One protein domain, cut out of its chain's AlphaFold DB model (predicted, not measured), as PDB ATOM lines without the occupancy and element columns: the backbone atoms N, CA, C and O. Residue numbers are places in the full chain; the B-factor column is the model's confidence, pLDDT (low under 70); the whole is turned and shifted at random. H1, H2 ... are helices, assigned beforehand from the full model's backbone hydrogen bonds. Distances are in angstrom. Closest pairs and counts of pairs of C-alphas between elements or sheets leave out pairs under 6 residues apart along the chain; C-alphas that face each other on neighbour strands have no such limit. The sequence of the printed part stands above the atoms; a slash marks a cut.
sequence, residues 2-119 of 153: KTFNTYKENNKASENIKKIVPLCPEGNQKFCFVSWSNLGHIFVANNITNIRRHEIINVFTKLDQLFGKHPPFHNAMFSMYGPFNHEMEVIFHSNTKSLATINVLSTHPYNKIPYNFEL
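What this domain is: This is residues 2 to 119 of the 153 residues of the protein "Transferrin-1" of Spodoptera exigua (UniProt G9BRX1). What shape? Loops with little regular structure straggle between residues 2 to 20, sticking out with H1, and helix H2 toward the other end. What parts? The printed part has 118 residues and five named helices, H1 to H5, with no named strand: all helix, under half in named elements. It is only just loose, close to extended: radius of gyration of the C-alphas 19.8 A, spans 58, 42 and 23 A.

How they stand to each other: What touches? H1, residues 2 to 9, H2, 50 to 67, and H5, 116 to 119, touch no helix. H3, 102 to 106, and H4, 109 to 112, are close but not clearly touching, their closest C-alphas, 105 and 111, 7.1 A apart. Which backbones? O i to N i+4 pairs within hydrogen-bond range: every one in H2, 1 of 4 in H1, 0 of 1 in H3; O i to N i+3: H1 2 of 5, H3 2 of 2.

Where its parts are: Which anchors? C-alpha 2 is at (11.872, -2.923, 18.779), C-alpha 119 at (4.488, -24.842, -11.472). H2's length? It is 25.6 A.

The domain as a whole: Long links? H1 to H2 and H2 to H3 are long; the printed part has no cut. Low pLDDT? Residues 2 to 18, 27 to 29 and 105 to 119 are under 70.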
ATOM      1  N   LYS A   2      12.413  -3.413  17.492       35.91
ATOM      2  CA  LYS A   2      11.872  -2.923  18.779       35.91
ATOM      3  C   LYS A   2      10.336  -2.975  18.876       35.91
ATOM      4  O   LYS A   2       9.823  -3.367  19.909       35.91
ATOM      5  N   THR A   3       9.616  -2.699  17.790       42.78
ATOM      6  CA  THR A   3       8.141  -2.642  17.767       42.78
ATOM      7  C   THR A   3       7.438  -3.988  17.975       42.78
ATOM      8  O   THR A   3       6.369  -4.022  18.571       42.78
ATOM      9  N   PHE A   4       8.041  -5.108  17.552       44.62
ATOM     10  CA  PHE A   4       7.470  -6.446  17.780       44.62
ATOM     11  C   PHE A   4       7.544  -6.850  19.261       44.62
ATOM     12  O   PHE A   4       6.634  -7.485  19.787       44.62
ATOM     13  N   ASN A   5       8.602  -6.423  19.954       48.44
ATOM     14  CA  ASN A   5       8.799  -6.735  21.367       48.44
ATOM     15  C   ASN A   5       7.897  -5.884  22.275       48.44
ATOM     16  O   ASN A   5       7.415  -6.391  23.280       48.44
ATOM     17  N   THR A   6       7.580  -4.644  21.889       47.12
ATOM     18  CA  THR A   6       6.681  -3.772  22.669       47.12
ATOM     19  C   THR A   6       5.222  -4.250  22.653       47.12
ATOM     20  O   THR A   6       4.499  -4.049  23.623       47.12
ATOM     21  N   TYR A   7       4.779  -4.943  21.594       47.53
ATOM     22  CA  TYR A   7       3.431  -5.533  21.541       47.53
ATOM     23  C   TYR A   7       3.264  -6.717  22.512       47.53
ATOM     24  O   TYR A   7       2.164  -6.982  22.996       47.53
ATOM     25  N   LYS A   8       4.364  -7.414  22.829       49.09
ATOM     26  CA  LYS A   8       4.375  -8.606  23.687       49.09
ATOM     27  C   LYS A   8       4.194  -8.279  25.174       49.09
ATOM     28  O   LYS A   8       3.615  -9.084  25.895       49.09
ATOM     29  N   GLU A   9       4.671  -7.124  25.630       55.38
ATOM     30  CA  GLU A   9       4.720  -6.795  27.063       55.38
ATOM     31  C   GLU A   9       3.390  -6.272  27.633       55.38
ATOM     32  O   GLU A   9       3.131  -6.457  28.818       55.38
ATOM     33  N   ASN A  10       2.504  -5.697  26.809       52.97
ATOM     34  CA  ASN A  10       1.306  -4.999  27.306       52.97
ATOM     35  C   ASN A  10      -0.014  -5.780  27.205       52.97
ATOM     36  O   ASN A  10      -1.027  -5.318  27.725       52.97
ATOM     37  N   ASN A  11      -0.040  -6.961  26.579       51.03
ATOM     38  CA  ASN A  11      -1.266  -7.749  26.438       51.03
ATOM     39  C   ASN A  11      -1.150  -9.115  27.126       51.03
ATOM     40  O   ASN A  11      -0.599 -10.071  26.577       51.03
ATOM     41  N   LYS A  12      -1.809  -9.243  28.289       49.44
ATOM     42  CA  LYS A  12      -2.146 -10.523  28.952       49.44
ATOM     43  C   LYS A  12      -3.058 -11.439  28.105       49.44
ATOM     44  O   LYS A  12      -3.483 -12.484  28.568       49.44
ATOM     45  N   ALA A  13      -3.347 -11.071  26.857       49.62
ATOM     46  CA  ALA A  13      -3.941 -11.946  25.849       49.62
ATOM     47  C   ALA A  13      -2.904 -12.863  25.159       49.62
ATOM     48  O   ALA A  13      -3.284 -13.712  24.356       49.62
ATOM     49  N   SER A  14      -1.599 -12.713  25.443       51.91
ATOM     50  CA  SER A  14      -0.553 -13.518  24.790       51.91
ATOM     51  C   SER A  14      -0.328 -14.915  25.389       51.91
ATOM     52  O   SER A  14       0.389 -15.717  24.792       51.91
ATOM     53  N   GLU A  15      -0.982 -15.256  26.508       52.91
ATOM     54  CA  GLU A  15      -0.850 -16.567  27.172       52.91
ATOM     55  C   GLU A  15      -1.446 -17.737  26.368       52.91
ATOM     56  O   GLU A  15      -1.086 -18.886  26.597       52.91
ATOM     57  N   ASN A  16      -2.299 -17.459  25.375       52.88
ATOM     58  CA  ASN A  16      -2.908 -18.465  24.496       52.88
ATOM     59  C   ASN A  16      -2.597 -18.236  23.010       52.88
ATOM     60  O   ASN A  16      -3.381 -18.619  22.136       52.88
ATOM     61  N   ILE A  17      -1.445 -17.643  22.679       60.44
ATOM     62  CA  ILE A  17      -0.963 -17.720  21.297       60.44
ATOM     63  C   ILE A  17      -0.521 -19.167  21.078       60.44
ATOM     64  O   ILE A  17       0.617 -19.536  21.375       60.44
ATOM     65  N   LYS A  18      -1.444 -20.005  20.584       65.25
ATOM     66  CA  LYS A  18      -1.113 -21.318  20.020       65.25
ATOM     67  C   LYS A  18       0.116 -21.119  19.144       65.25
ATOM     68  O   LYS A  18       0.085 -20.296  18.233       65.25
ATOM     69  N   LYS A  19       1.201 -21.821  19.472       72.94
ATOM     70  CA  LYS A  19       2.481 -21.743  18.769       72.94
ATOM     71  C   LYS A  19       2.224 -21.878  17.264       72.94
ATOM     72  O   LYS A  19       1.913 -22.968  16.793       72.94
ATOM     73  N   ILE A  20       2.295 -20.766  16.533       74.38
ATOM     74  CA  ILE A  20       2.091 -20.745  15.085       74.38
ATOM     75  C   ILE A  20       3.340 -21.374  14.470       74.38
ATOM     76  O   ILE A  20       4.442 -20.847  14.624       74.38
ATOM     77  N   VAL A  21       3.174 -22.527  13.827       78.25
ATOM     78  CA  VAL A  21       4.245 -23.250  13.131       78.25
ATOM     79  C   VAL A  21       3.942 -23.195  11.631       78.25
ATOM     80  O   VAL A  21       2.785 -23.396  11.255       78.25
ATOM     81  N   PRO A  22       4.929 -22.894  10.768       75.94
ATOM     82  CA  PRO A  22       4.729 -22.934   9.324       75.94
ATOM     83  C   PRO A  22       4.339 -24.344   8.864       75.94
ATOM     84  O   PRO A  22       4.871 -25.341   9.351       75.94
ATOM     85  N   LEU A  23       3.413 -24.426   7.908       79.81
ATOM     86  CA  LEU A  23       3.050 -25.687   7.270       79.81
ATOM     87  C   LEU A  23       4.146 -26.068   6.263       79.81
ATOM     88  O   LEU A  23       4.289 -25.412   5.230       79.81
ATOM     89  N   CYS A  24       4.921 -27.111   6.565       80.56
ATOM     90  CA  CYS A  24       5.963 -27.601   5.664       80.56
ATOM     91  C   CYS A  24       5.381 -28.643   4.689       80.56
ATOM     92  O   CYS A  24       4.852 -29.656   5.149       80.56
ATOM     93  N   PRO A  25       5.515 -28.465   3.364       76.94
ATOM     94  CA  PRO A  25       5.189 -29.516   2.404       76.94
ATOM     95  C   PRO A  25       6.121 -30.722   2.575       76.94
ATOM     96  O   PRO A  25       7.318 -30.546   2.818       76.94
ATOM     97  N   GLU A  26       5.608 -31.937   2.367       75.06
ATOM     98  CA  GLU A  26       6.386 -33.181   2.502       75.06
ATOM     99  C   GLU A  26       7.647 -33.189   1.618       75.06
ATOM    100  O   GLU A  26       8.704 -33.642   2.049       75.06
ATOM    101  N   GLY A  27       7.574 -32.589   0.424       66.00
ATOM    102  CA  GLY A  27       8.697 -32.473  -0.515       66.00
ATOM    103  C   GLY A  27       9.705 -31.349  -0.223       66.00
ATOM    104  O   GLY A  27      10.677 -31.211  -0.963       66.00
ATOM    105  N   ASN A  28       9.501 -30.521   0.812       65.38
ATOM    106  CA  ASN A  28      10.379 -29.383   1.124       65.38
ATOM    107  C   ASN A  28      10.520 -29.119   2.636       65.38
ATOM    108  O   ASN A  28      10.317 -28.008   3.136       65.38
ATOM    109  N   GLN A  29      10.913 -30.151   3.382       68.81
ATOM    110  CA  GLN A  29      11.121 -30.048   4.833       68.81
ATOM    111  C   GLN A  29      12.309 -29.147   5.213       68.81
ATOM    112  O   GLN A  29      12.296 -28.528   6.273       68.81
ATOM    113  N   LYS A  30      13.325 -29.027   4.341       72.75
ATOM    114  CA  LYS A  30      14.544 -28.244   4.610       72.75
ATOM    115  C   LYS A  30      14.279 -26.745   4.741       72.75
ATOM    116  O   LYS A  30      14.926 -26.091   5.553       72.75
ATOM    117  N   PHE A  31      13.379 -26.199   3.926       71.50
ATOM    118  CA  PHE A  31      13.130 -24.761   3.906       71.50
ATOM    119  C   PHE A  31      11.750 -24.350   4.440       71.50
ATOM    120  O   PHE A  31      11.538 -23.164   4.673       71.50
ATOM    121  N   CYS A  32      10.844 -25.311   4.664       77.50
ATOM    122  CA  CYS A  32       9.533 -25.130   5.296       77.50
ATOM    123  C   CYS A  32       8.767 -23.869   4.831       77.50
ATOM    124  O   CYS A  32       8.288 -23.058   5.622       77.50
ATOM    125  N   PHE A  33       8.658 -23.717   3.515       77.94
ATOM    126  CA  PHE A  33       7.753 -22.778   2.857       77.94
ATOM    127  C   PHE A  33       6.977 -23.535   1.774       77.94
ATOM    128  O   PHE A  33       7.473 -24.519   1.216       77.94
ATOM    129  N   VAL A  34       5.769 -23.065   1.457       76.31
ATOM    130  CA  VAL A  34       4.928 -23.655   0.401       76.31
ATOM    131  C   VAL A  34       5.523 -23.364  -0.979       76.31
ATOM    132  O   VAL A  34       5.787 -24.273  -1.766       76.31
ATOM    133  N   SER A  35       5.804 -22.092  -1.251       74.88
ATOM    134  CA  SER A  35       6.443 -21.626  -2.478       74.88
ATOM    135  C   SER A  35       7.104 -20.260  -2.252       74.88
ATOM    136  O   SER A  35       6.997 -19.691  -1.163       74.88
ATOM    137  N   TRP A  36       7.812 -19.749  -3.261       73.56
ATOM    138  CA  TRP A  36       8.365 -18.394  -3.240       73.56
ATOM    139  C   TRP A  36       7.513 -17.450  -4.063       73.56
ATOM    140  O   TRP A  36       7.180 -17.751  -5.207       73.56
ATOM    141  N   SER A  37       7.245 -16.279  -3.501       74.31
ATOM    142  CA  SER A  37       6.710 -15.158  -4.259       74.31
ATOM    143  C   SER A  37       7.817 -14.514  -5.087       74.31
ATOM    144  O   SER A  37       8.960 -14.394  -4.635       74.31
ATOM    145  N   ASN A  38       7.465 -14.075  -6.292       73.12
ATOM    146  CA  ASN A  38       8.375 -13.314  -7.133       73.12
ATOM    147  C   ASN A  38       8.729 -11.963  -6.474       73.12
ATOM    148  O   ASN A  38       7.939 -11.401  -5.712       73.12
ATOM    149  N   LEU A  39       9.921 -11.446  -6.770       80.81
ATOM    150  CA  LEU A  39      10.308 -10.082  -6.414       80.81
ATOM    151  C   LEU A  39       9.430  -9.076  -7.174       80.81
ATOM    152  O   LEU A  39       8.865  -9.396  -8.216       80.81
ATOM    153  N   GLY A  40       9.327  -7.846  -6.668       84.00
ATOM    154  CA  GLY A  40       8.661  -6.770  -7.405       84.00
ATOM    155  C   GLY A  40       9.409  -6.447  -8.702       84.00
ATOM    156  O   GLY A  40      10.629  -6.281  -8.682       84.00
ATOM    157  N   HIS A  41       8.679  -6.335  -9.816       88.19
ATOM    158  CA  HIS A  41       9.229  -6.018 -11.139       88.19
ATOM    159  C   HIS A  41       8.599  -4.754 -11.712       88.19
ATOM    160  O   HIS A  41       7.404  -4.511 -11.555       88.19
ATOM    161  N   ILE A  42       9.404  -3.977 -12.435       89.44
ATOM    162  CA  ILE A  42       8.921  -2.861 -13.247       89.44
ATOM    163  C   ILE A  42       8.638  -3.406 -14.646       89.44
ATOM    164  O   ILE A  42       9.561  -3.780 -15.372       89.44
ATOM    165  N   PHE A  43       7.363  -3.451 -15.022       89.69
ATOM    166  CA  PHE A  43       6.937  -3.894 -16.345       89.69
ATOM    167  C   PHE A  43       6.837  -2.720 -17.318       89.69
ATOM    168  O   PHE A  43       6.448  -1.609 -16.962       89.69
ATOM    169  N   VAL A  44       7.187  -2.985 -18.572       90.25
ATOM    170  CA  VAL A  44       7.142  -2.031 -19.685       90.25
ATOM    171  C   VAL A  44       6.503  -2.708 -20.893       90.25
ATOM    172  O   VAL A  44       6.417  -3.936 -20.947       90.25
ATOM    173  N   ALA A  45       6.062  -1.922 -21.875       90.75
ATOM    174  CA  ALA A  45       5.530  -2.473 -23.116       90.75
ATOM    175  C   ALA A  45       6.570  -3.364 -23.818       90.75
ATOM    176  O   ALA A  45       7.766  -3.068 -23.821       90.75
ATOM    177  N   ASN A  46       6.109  -4.447 -24.449       86.88
ATOM    178  CA  ASN A  46       6.994  -5.403 -25.117       86.88
ATOM    179  C   ASN A  46       7.775  -4.768 -26.289       86.88
ATOM    180  O   ASN A  46       8.908  -5.143 -26.570       86.88
ATOM    181  N   ASN A  47       7.193  -3.767 -26.957       92.31
ATOM    182  CA  ASN A  47       7.722  -3.163 -28.183       92.31
ATOM    183  C   ASN A  47       8.546  -1.875 -27.966       92.31
ATOM    184  O   ASN A  47       8.609  -1.030 -28.860       92.31
ATOM    185  N   ILE A  48       9.175  -1.690 -26.802       94.56
ATOM    186  CA  ILE A  48      10.024  -0.511 -26.572       94.56
ATOM    187  C   ILE A  48      11.355  -0.602 -27.326       94.56
ATOM    188  O   ILE A  48      11.964  -1.667 -27.436       94.56
ATOM    189  N   THR A  49      11.853   0.542 -27.795       96.25
ATOM    190  CA  THR A  49      13.178   0.621 -28.420       96.25
ATOM    191  C   THR A  49      14.288   0.352 -27.399       96.25
ATOM    192  O   THR A  49      14.129   0.581 -26.196       96.25
ATOM    193  N   ASN A  50      15.455  -0.089 -27.877       94.56
ATOM    194  CA  ASN A  50      16.627  -0.311 -27.019       94.56
ATOM    195  C   ASN A  50      17.069   0.968 -26.294       94.56
ATOM    196  O   ASN A  50      17.442   0.912 -25.124       94.56
ATOM    197  N   ILE A  51      16.964   2.122 -26.964       96.44
ATOM    198  CA  ILE A  51      17.251   3.434 -26.370       96.44
ATOM    199  C   ILE A  51      16.291   3.690 -25.210       96.44
ATOM    200  O   ILE A  51      16.732   3.942 -24.091       96.44
ATOM    201  N   ARG A  52      14.983   3.514 -25.433       95.00
ATOM    202  CA  ARG A  52      13.976   3.736 -24.393       95.00
ATOM    203  C   ARG A  52      14.155   2.797 -23.203       95.00
ATOM    204  O   ARG A  52      14.008   3.215 -22.058       95.00
ATOM    205  N   ARG A  53      14.512   1.537 -23.459       93.88
ATOM    206  CA  ARG A  53      14.852   0.566 -22.408       93.88
ATOM    207  C   ARG A  53      16.020   1.061 -21.556       93.88
ATOM    208  O   ARG A  53      15.944   1.006 -20.331       93.88
ATOM    209  N   HIS A  54      17.084   1.540 -22.195       94.31
ATOM    210  CA  HIS A  54      18.262   2.041 -21.500       94.31
ATOM    211  C   HIS A  54      17.950   3.289 -20.666       94.31
ATOM    212  O   HIS A  54      18.357   3.363 -19.508       94.31
ATOM    213  N   GLU A  55      17.170   4.226 -21.210       96.06
ATOM    214  CA  GLU A  55      16.707   5.412 -20.483       96.06
ATOM    215  C   GLU A  55      15.937   5.042 -19.217       96.06
ATOM    216  O   GLU A  55      16.247   5.553 -18.144       96.06
ATOM    217  N   ILE A  56      14.966   4.129 -19.328       94.75
ATOM    218  CA  ILE A  56      14.148   3.681 -18.195       94.75
ATOM    219  C   ILE A  56      15.043   3.090 -17.103       94.75
ATOM    220  O   ILE A  56      14.967   3.511 -15.948       94.75
ATOM    221  N   ILE A  57      15.929   2.159 -17.466       93.62
ATOM    222  CA  ILE A  57      16.850   1.530 -16.511       93.62
ATOM    223  C   ILE A  57      17.737   2.584 -15.842       93.62
ATOM    224  O   ILE A  57      17.899   2.567 -14.620       93.62
ATOM    225  N   ASN A  58      18.293   3.514 -16.620       94.69
ATOM    226  CA  ASN A  58      19.189   4.538 -16.103       94.69
ATOM    227  C   ASN A  58      18.467   5.490 -15.139       94.69
ATOM    228  O   ASN A  58      18.958   5.730 -14.038       94.69
ATOM    229  N   VAL A  59      17.275   5.972 -15.504       95.31
ATOM    230  CA  VAL A  59      16.460   6.852 -14.652       95.31
ATOM    231  C   VAL A  59      16.139   6.170 -13.328       95.31
ATOM    232  O   VAL A  59      16.421   6.734 -12.274       95.31
ATOM    233  N   PHE A  60      15.617   4.943 -13.354       94.88
ATOM    234  CA  PHE A  60      15.264   4.231 -12.126       94.88
ATOM    235  C   PHE A  60      16.480   3.926 -11.246       94.88
ATOM    236  O   PHE A  60      16.411   4.093 -10.031       94.88
ATOM    237  N   THR A  61      17.616   3.562 -11.844       92.50
ATOM    238  CA  THR A  61      18.859   3.326 -11.092       92.50
ATOM    239  C   THR A  61      19.376   4.617 -10.451       92.50
ATOM    240  O   THR A  61      19.833   4.608  -9.310       92.50
ATOM    241  N   LYS A  62      19.284   5.752 -11.154       93.12
ATOM    242  CA  LYS A  62      19.685   7.060 -10.619       93.12
ATOM    243  C   LYS A  62      18.755   7.545  -9.513       93.12
ATOM    244  O   LYS A  62      19.238   8.073  -8.514       93.12
ATOM    245  N   LEU A  63      17.450   7.336  -9.660       93.38
ATOM    246  CA  LEU A  63      16.478   7.644  -8.614       93.38
ATOM    247  C   LEU A  63      16.716   6.795  -7.361       93.38
ATOM    248  O   LEU A  63      16.714   7.347  -6.266       93.38
ATOM    249  N   ASP A  64      17.009   5.502  -7.509       92.81
ATOM    250  CA  ASP A  64      17.346   4.634  -6.374       92.81
ATOM    251  C   ASP A  64      18.633   5.091  -5.664       92.81
ATOM    252  O   ASP A  64      18.687   5.149  -4.439       92.81
ATOM    253  N   GLN A  65      19.653   5.512  -6.419       91.25
ATOM    254  CA  GLN A  65      20.886   6.059  -5.840       91.25
ATOM    255  C   GLN A  65      20.643   7.335  -5.028       91.25
ATOM    256  O   GLN A  65      21.268   7.524  -3.989       91.25
ATOM    257  N   LEU A  66      19.770   8.224  -5.502       92.19
ATOM    258  CA  LEU A  66      19.547   9.528  -4.875       92.19
ATOM    259  C   LEU A  66      18.504   9.486  -3.753       92.19
ATOM    260  O   LEU A  66      18.638  10.219  -2.775       92.19
ATOM    261  N   PHE A  67      17.481   8.643  -3.895       92.69
ATOM    262  CA  PHE A  67      16.262   8.663  -3.077       92.69
ATOM    263  C   PHE A  67      15.823   7.278  -2.594       92.69
ATOM    264  O   PHE A  67      14.732   7.142  -2.038       92.69
ATOM    265  N   GLY A  68      16.635   6.244  -2.803       90.94
ATOM    266  CA  GLY A  68      16.379   4.902  -2.294       90.94
ATOM    267  C   GLY A  68      16.527   4.814  -0.773       90.94
ATOM    268  O   GLY A  68      16.299   5.765  -0.027       90.94
ATOM    269  N   LYS A  69      16.906   3.632  -0.281       88.19
ATOM    270  CA  LYS A  69      16.943   3.361   1.167       88.19
ATOM    271  C   LYS A  69      18.105   4.030   1.900       88.19
ATOM    272  O   LYS A  69      17.985   4.342   3.080       88.19
ATOM    273  N   HIS A  70      19.221   4.221   1.203       84.38
ATOM    274  CA  HIS A  70      20.435   4.831   1.739       84.38
ATOM    275  C   HIS A  70      20.840   5.998   0.835       84.38
ATOM    276  O   HIS A  70      21.799   5.871   0.069       84.38
ATOM    277  N   PRO A  71      20.075   7.104   0.853       81.81
ATOM    278  CA  PRO A  71      20.408   8.263   0.046       81.81
ATOM    279  C   PRO A  71      21.749   8.853   0.519       81.81
ATOM    280  O   PRO A  71      22.059   8.802   1.712       81.81
ATOM    281  N   PRO A  72      22.545   9.458  -0.379       80.50
ATOM    282  CA  PRO A  72      23.808  10.101  -0.013       80.50
ATOM    283  C   PRO A  72      23.604  11.354   0.853       80.50
ATOM    284  O   PRO A  72      24.561  11.893   1.401       80.50
ATOM    285  N   PHE A  73      22.362  11.832   0.974       82.56
ATOM    286  CA  PHE A  73      21.996  13.020   1.732       82.56
ATOM    287  C   PHE A  73      21.393  12.632   3.085       82.56
ATOM    288  O   PHE A  73      20.492  11.800   3.149       82.56
ATOM    289  N   HIS A  74      21.831  13.289   4.162       72.12
ATOM    290  CA  HIS A  74      21.320  13.031   5.515       72.12
ATOM    291  C   HIS A  74      19.833  13.388   5.693       72.12
ATOM    292  O   HIS A  74      19.153  12.736   6.477       72.12
ATOM    293  N   ASN A  75      19.323  14.372   4.942       72.50
ATOM    294  CA  ASN A  75      17.945  14.868   5.023       72.50
ATOM    295  C   ASN A  75      17.300  14.899   3.629       72.50
ATOM    296  O   ASN A  75      17.083  15.969   3.057       72.50
ATOM    297  N   ALA A  76      17.039  13.733   3.036       78.12
ATOM    298  CA  ALA A  76      16.321  13.679   1.766       78.12
ATOM    299  C   ALA A  76      14.873  14.176   1.953       78.12
ATOM    300  O   ALA A  76      14.148  13.684   2.814       78.12
ATOM    301  N   MET A  77      14.450  15.150   1.137       82.50
ATOM    302  CA  MET A  77      13.088  15.708   1.177       82.50
ATOM    303  C   MET A  77      12.023  14.686   0.746       82.50
ATOM    304  O   MET A  77      10.852  14.829   1.085       82.50
ATOM    305  N   PHE A  78      12.428  13.642   0.017       86.50
ATOM    306  CA  PHE A  78      11.579  12.515  -0.344       86.50
ATOM    307  C   PHE A  78      12.369  11.203  -0.362       86.50
ATOM    308  O   PHE A  78      13.591  11.203  -0.522       86.50
ATOM    309  N   SER A  79      11.655  10.083  -0.225       89.31
ATOM    310  CA  SER A  79      12.196   8.733  -0.389       89.31
ATOM    311  C   SER A  79      11.310   7.928  -1.331       89.31
ATOM    312  O   SER A  79      10.088   7.947  -1.222       89.31
ATOM    313  N   MET A  80      11.944   7.191  -2.234       91.81
ATOM    314  CA  MET A  80      11.306   6.355  -3.248       91.81
ATOM    315  C   MET A  80      10.544   5.163  -2.654       91.81
ATOM    316  O   MET A  80       9.588   4.682  -3.254       91.81
ATOM    317  N   TYR A  81      10.959   4.695  -1.473       93.19
ATOM    318  CA  TYR A  81      10.354   3.561  -0.758       93.19
ATOM    319  C   TYR A  81       9.635   3.992   0.529       93.19
ATOM    320  O   TYR A  81       9.222   3.148   1.325       93.19
ATOM    321  N   GLY A  82       9.557   5.302   0.772       89.44
ATOM    322  CA  GLY A  82       8.927   5.878   1.954       89.44
ATOM    323  C   GLY A  82       7.424   6.111   1.777       89.44
ATOM    324  O   GLY A  82       6.890   5.940   0.681       89.44
ATOM    325  N   PRO A  83       6.735   6.515   2.855       90.44
ATOM    326  CA  PRO A  83       5.341   6.924   2.779       90.44
ATOM    327  C   PRO A  83       5.160   8.195   1.947       90.44
ATOM    328  O   PRO A  83       5.997   9.101   1.982       90.44
ATOM    329  N   PHE A  84       4.008   8.302   1.294       90.50
ATOM    330  CA  PHE A  84       3.533   9.529   0.660       90.50
ATOM    331  C   PHE A  84       2.116   9.821   1.151       90.50
ATOM    332  O   PHE A  84       1.254   8.952   1.092       90.50
ATOM    333  N   ASN A  85       1.864  11.026   1.669       90.94
ATOM    334  CA  ASN A  85       0.563  11.410   2.237       90.94
ATOM    335  C   ASN A  85      -0.009  10.404   3.255       90.94
ATOM    336  O   ASN A  85      -1.210  10.174   3.278       90.94
ATOM    337  N   HIS A  86       0.835   9.870   4.146       89.75
ATOM    338  CA  HIS A  86       0.468   8.884   5.181       89.75
ATOM    339  C   HIS A  86       0.119   7.487   4.640       89.75
ATOM    340  O   HIS A  86      -0.129   6.581   5.431       89.75
ATOM    341  N   GLU A  87       0.200   7.286   3.324       91.31
ATOM    342  CA  GLU A  87       0.054   5.987   2.679       91.31
ATOM    343  C   GLU A  87       1.424   5.334   2.478       91.31
ATOM    344  O   GLU A  87       2.389   5.971   2.039       91.31
ATOM    345  N   MET A  88       1.511   4.048   2.813       90.50
ATOM    346  CA  MET A  88       2.702   3.220   2.613       90.50
ATOM    347  C   MET A  88       2.565   2.418   1.317       90.50
ATOM    348  O   MET A  88       1.466   2.141   0.858       90.50
ATOM    349  N   GLU A  89       3.696   1.997   0.751       89.19
ATOM    350  CA  GLU A  89       3.736   1.072  -0.397       89.19
ATOM    351  C   GLU A  89       3.062   1.601  -1.679       89.19
ATOM    352  O   GLU A  89       2.583   0.828  -2.502       89.19
ATOM    353  N   VAL A  90       3.061   2.927  -1.868       90.06
ATOM    354  CA  VAL A  90       2.346   3.614  -2.964       90.06
ATOM    355  C   VAL A  90       2.865   3.236  -4.355       90.06
ATOM    356  O   VAL A  90       2.079   2.999  -5.266       90.06
ATOM    357  N   ILE A  91       4.190   3.209  -4.538       91.06
ATOM    358  CA  ILE A  91       4.830   2.845  -5.820       91.06
ATOM    359  C   ILE A  91       5.637   1.557  -5.666       91.06
ATOM    360  O   ILE A  91       5.601   0.675  -6.518       91.06
ATOM    361  N   PHE A  92       6.376   1.457  -4.563       93.19
ATOM    362  CA  PHE A  92       7.230   0.328  -4.234       93.19
ATOM    363  C   PHE A  92       6.973  -0.084  -2.793       93.19
ATOM    364  O   PHE A  92       6.699   0.766  -1.945       93.19
ATOM    365  N   HIS A  93       7.135  -1.372  -2.492       91.75
ATOM    366  CA  HIS A  93       7.017  -1.854  -1.121       91.75
ATOM    367  C   HIS A  93       8.025  -1.167  -0.201       91.75
ATOM    368  O   HIS A  93       9.188  -0.955  -0.559       91.75
ATOM    369  N   SER A  94       7.601  -0.902   1.031       89.38
ATOM    370  CA  SER A  94       8.409  -0.220   2.050       89.38
ATOM    371  C   SER A  94       9.665  -1.007   2.465       89.38
ATOM    372  O   SER A  94      10.667  -0.461   2.945       89.38
ATOM    373  N   ASN A  95       9.639  -2.324   2.256       88.94
ATOM    374  CA  ASN A  95      10.754  -3.225   2.520       88.94
ATOM    375  C   ASN A  95      11.769  -3.310   1.362       88.94
ATOM    376  O   ASN A  95      12.809  -3.957   1.539       88.94
ATOM    377  N   THR A  96      11.522  -2.636   0.231       91.12
ATOM    378  CA  THR A  96      12.447  -2.579  -0.910       91.12
ATOM    379  C   THR A  96      13.800  -2.030  -0.459       91.12
ATOM    380  O   THR A  96      13.881  -1.072   0.316       91.12
ATOM    381  N   LYS A  97      14.887  -2.686  -0.880       89.12
ATOM    382  CA  LYS A  97      16.257  -2.284  -0.521       89.12
ATOM    383  C   LYS A  97      16.919  -1.442  -1.604       89.12
ATOM    384  O   LYS A  97      17.568  -0.458  -1.272       89.12
ATOM    385  N   SER A  98      16.766  -1.863  -2.853       90.62
ATOM    386  CA  SER A  98      17.356  -1.246  -4.036       90.62
ATOM    387  C   SER A  98      16.642  -1.758  -5.282       90.62
ATOM    388  O   SER A  98      16.107  -2.874  -5.268       90.62
ATOM    389  N   LEU A  99      16.708  -0.997  -6.370       91.44
ATOM    390  CA  LEU A  99      16.353  -1.493  -7.694       91.44
ATOM    391  C   LEU A  99      17.551  -2.213  -8.306       91.44
ATOM    392  O   LEU A  99      18.703  -1.817  -8.144       91.44
ATOM    393  N   ALA A 100      17.270  -3.297  -9.015       87.56
ATOM    394  CA  ALA A 100      18.295  -4.115  -9.630       87.56
ATOM    395  C   ALA A 100      17.871  -4.569 -11.020       87.56
ATOM    396  O   ALA A 100      16.691  -4.769 -11.303       87.56
ATOM    397  N   THR A 101      18.862  -4.768 -11.885       85.62
ATOM    398  CA  THR A 101      18.651  -5.449 -13.159       85.62
ATOM    399  C   THR A 101      18.555  -6.957 -12.944       85.62
ATOM    400  O   THR A 101      18.902  -7.489 -11.885       85.62
ATOM    401  N   ILE A 102      18.120  -7.669 -13.985       76.19
ATOM    402  CA  ILE A 102      17.895  -9.119 -13.945       76.19
ATOM    403  C   ILE A 102      19.135  -9.933 -13.528       76.19
ATOM    404  O   ILE A 102      19.003 -11.030 -12.995       76.19
ATOM    405  N   ASN A 103      20.335  -9.363 -13.666       74.06
ATOM    406  CA  ASN A 103      21.596  -9.978 -13.246       74.06
ATOM    407  C   ASN A 103      21.665 -10.243 -11.728       74.06
ATOM    408  O   ASN A 103      22.433 -11.095 -11.287       74.06
ATOM    409  N   VAL A 104      20.862  -9.565 -10.900       72.62
ATOM    410  CA  VAL A 104      20.795  -9.865  -9.456       72.62
ATOM    411  C   VAL A 104      20.127 -11.211  -9.170       72.62
ATOM    412  O   VAL A 104      20.433 -11.845  -8.157       72.62
ATOM    413  N   LEU A 105      19.287 -11.712 -10.080       68.44
ATOM    414  CA  LEU A 105      18.686 -13.039  -9.930       68.44
ATOM    415  C   LEU A 105      19.729 -14.163 -10.027       68.44
ATOM    416  O   LEU A 105      19.510 -15.233  -9.465       68.44
ATOM    417  N   SER A 106      20.877 -13.924 -10.675       67.06
ATOM    418  CA  SER A 106      21.958 -14.915 -10.761       67.06
ATOM    419  C   SER A 106      22.930 -14.902  -9.577       67.06
ATOM    420  O   SER A 106      23.682 -15.858  -9.412       67.06
ATOM    421  N   THR A 107      22.956 -13.842  -8.760       65.31
ATOM    422  CA  THR A 107      23.941 -13.693  -7.666       65.31
ATOM    423  C   THR A 107      23.470 -14.262  -6.330       65.31
ATOM    424  O   THR A 107      24.284 -14.627  -5.485       65.31
ATOM    425  N   HIS A 108      22.160 -14.363  -6.135       63.19
ATOM    426  CA  HIS A 108      21.529 -14.931  -4.947       63.19
ATOM    427  C   HIS A 108      21.009 -16.344  -5.263       63.19
ATOM    428  O   HIS A 108      20.818 -16.670  -6.434       63.19
ATOM    429  N   PRO A 109      20.724 -17.203  -4.264       63.69
ATOM    430  CA  PRO A 109      20.267 -18.579  -4.497       63.69
ATOM    431  C   PRO A 109      18.858 -18.694  -5.117       63.69
ATOM    432  O   PRO A 109      18.251 -19.758  -5.034       63.69
ATOM    433  N   TYR A 110      18.333 -17.642  -5.759       58.25
ATOM    434  CA  TYR A 110      17.062 -17.664  -6.487       58.25
ATOM    435  C   TYR A 110      17.051 -18.721  -7.599       58.25
ATOM    436  O   TYR A 110      16.015 -19.320  -7.852       58.25
ATOM    437  N   ASN A 111      18.207 -19.025  -8.198       57.09
ATOM    438  CA  ASN A 111      18.336 -20.095  -9.192       57.09
ATOM    439  C   ASN A 111      18.310 -21.523  -8.608       57.09
ATOM    440  O   ASN A 111      18.179 -22.483  -9.359       57.09
ATOM    441  N   LYS A 112      18.491 -21.682  -7.291       60.97
ATOM    442  CA  LYS A 112      18.541 -22.987  -6.600       60.97
ATOM    443  C   LYS A 112      17.229 -23.338  -5.908       60.97
ATOM    444  O   LYS A 112      17.126 -24.388  -5.277       60.97
ATOM    445  N   ILE A 113      16.255 -22.443  -5.975       62.38
ATOM    446  CA  ILE A 113      14.975 -22.593  -5.314       62.38
ATOM    447  C   ILE A 113      13.994 -23.237  -6.303       62.38
ATOM    448  O   ILE A 113      13.849 -22.740  -7.419       62.38
ATOM    449  N   PRO A 114      13.318 -24.334  -5.924       59.09
ATOM    450  CA  PRO A 114      12.406 -25.027  -6.824       59.09
ATOM    451  C   PRO A 114      11.216 -24.132  -7.199       59.09
ATOM    452  O   PRO A 114      10.632 -23.461  -6.344       59.09
ATOM    453  N   TYR A 115      10.848 -24.159  -8.484       60.31
ATOM    454  CA  TYR A 115       9.787 -23.374  -9.132       60.31
ATOM    455  C   TYR A 115       8.359 -23.752  -8.691       60.31
ATOM    456  O   TYR A 115       7.427 -23.701  -9.486       60.31
ATOM    457  N   ASN A 116       8.153 -24.129  -7.427       61.25
ATOM    458  CA  ASN A 116       6.869 -24.619  -6.919       61.25
ATOM    459  C   ASN A 116       5.722 -23.619  -7.146       61.25
ATOM    460  O   ASN A 116       4.587 -24.035  -7.333       61.25
ATOM    461  N   PHE A 117       6.013 -22.313  -7.140       67.00
ATOM    462  CA  PHE A 117       5.020 -21.278  -7.435       67.00
ATOM    463  C   PHE A 117       4.630 -21.261  -8.913       67.00
ATOM    464  O   PHE A 117       3.458 -21.404  -9.229       67.00
ATOM    465  N   GLU A 118       5.606 -21.137  -9.814       66.75
ATOM    466  CA  GLU A 118       5.364 -21.102 -11.263       66.75
ATOM    467  C   GLU A 118       4.717 -22.400 -11.756       66.75
ATOM    468  O   GLU A 118       3.856 -22.368 -12.627       66.75
ATOM    469  N   LEU A 119       5.083 -23.543 -11.166       65.12
ATOM    470  CA  LEU A 119       4.488 -24.842 -11.472       65.12
ATOM    471  C   LEU A 119       3.043 -24.959 -10.966       65.12
ATOM    472  O   LEU A 119       2.204 -25.560 -11.629       65.12
TER     473      LEU A 119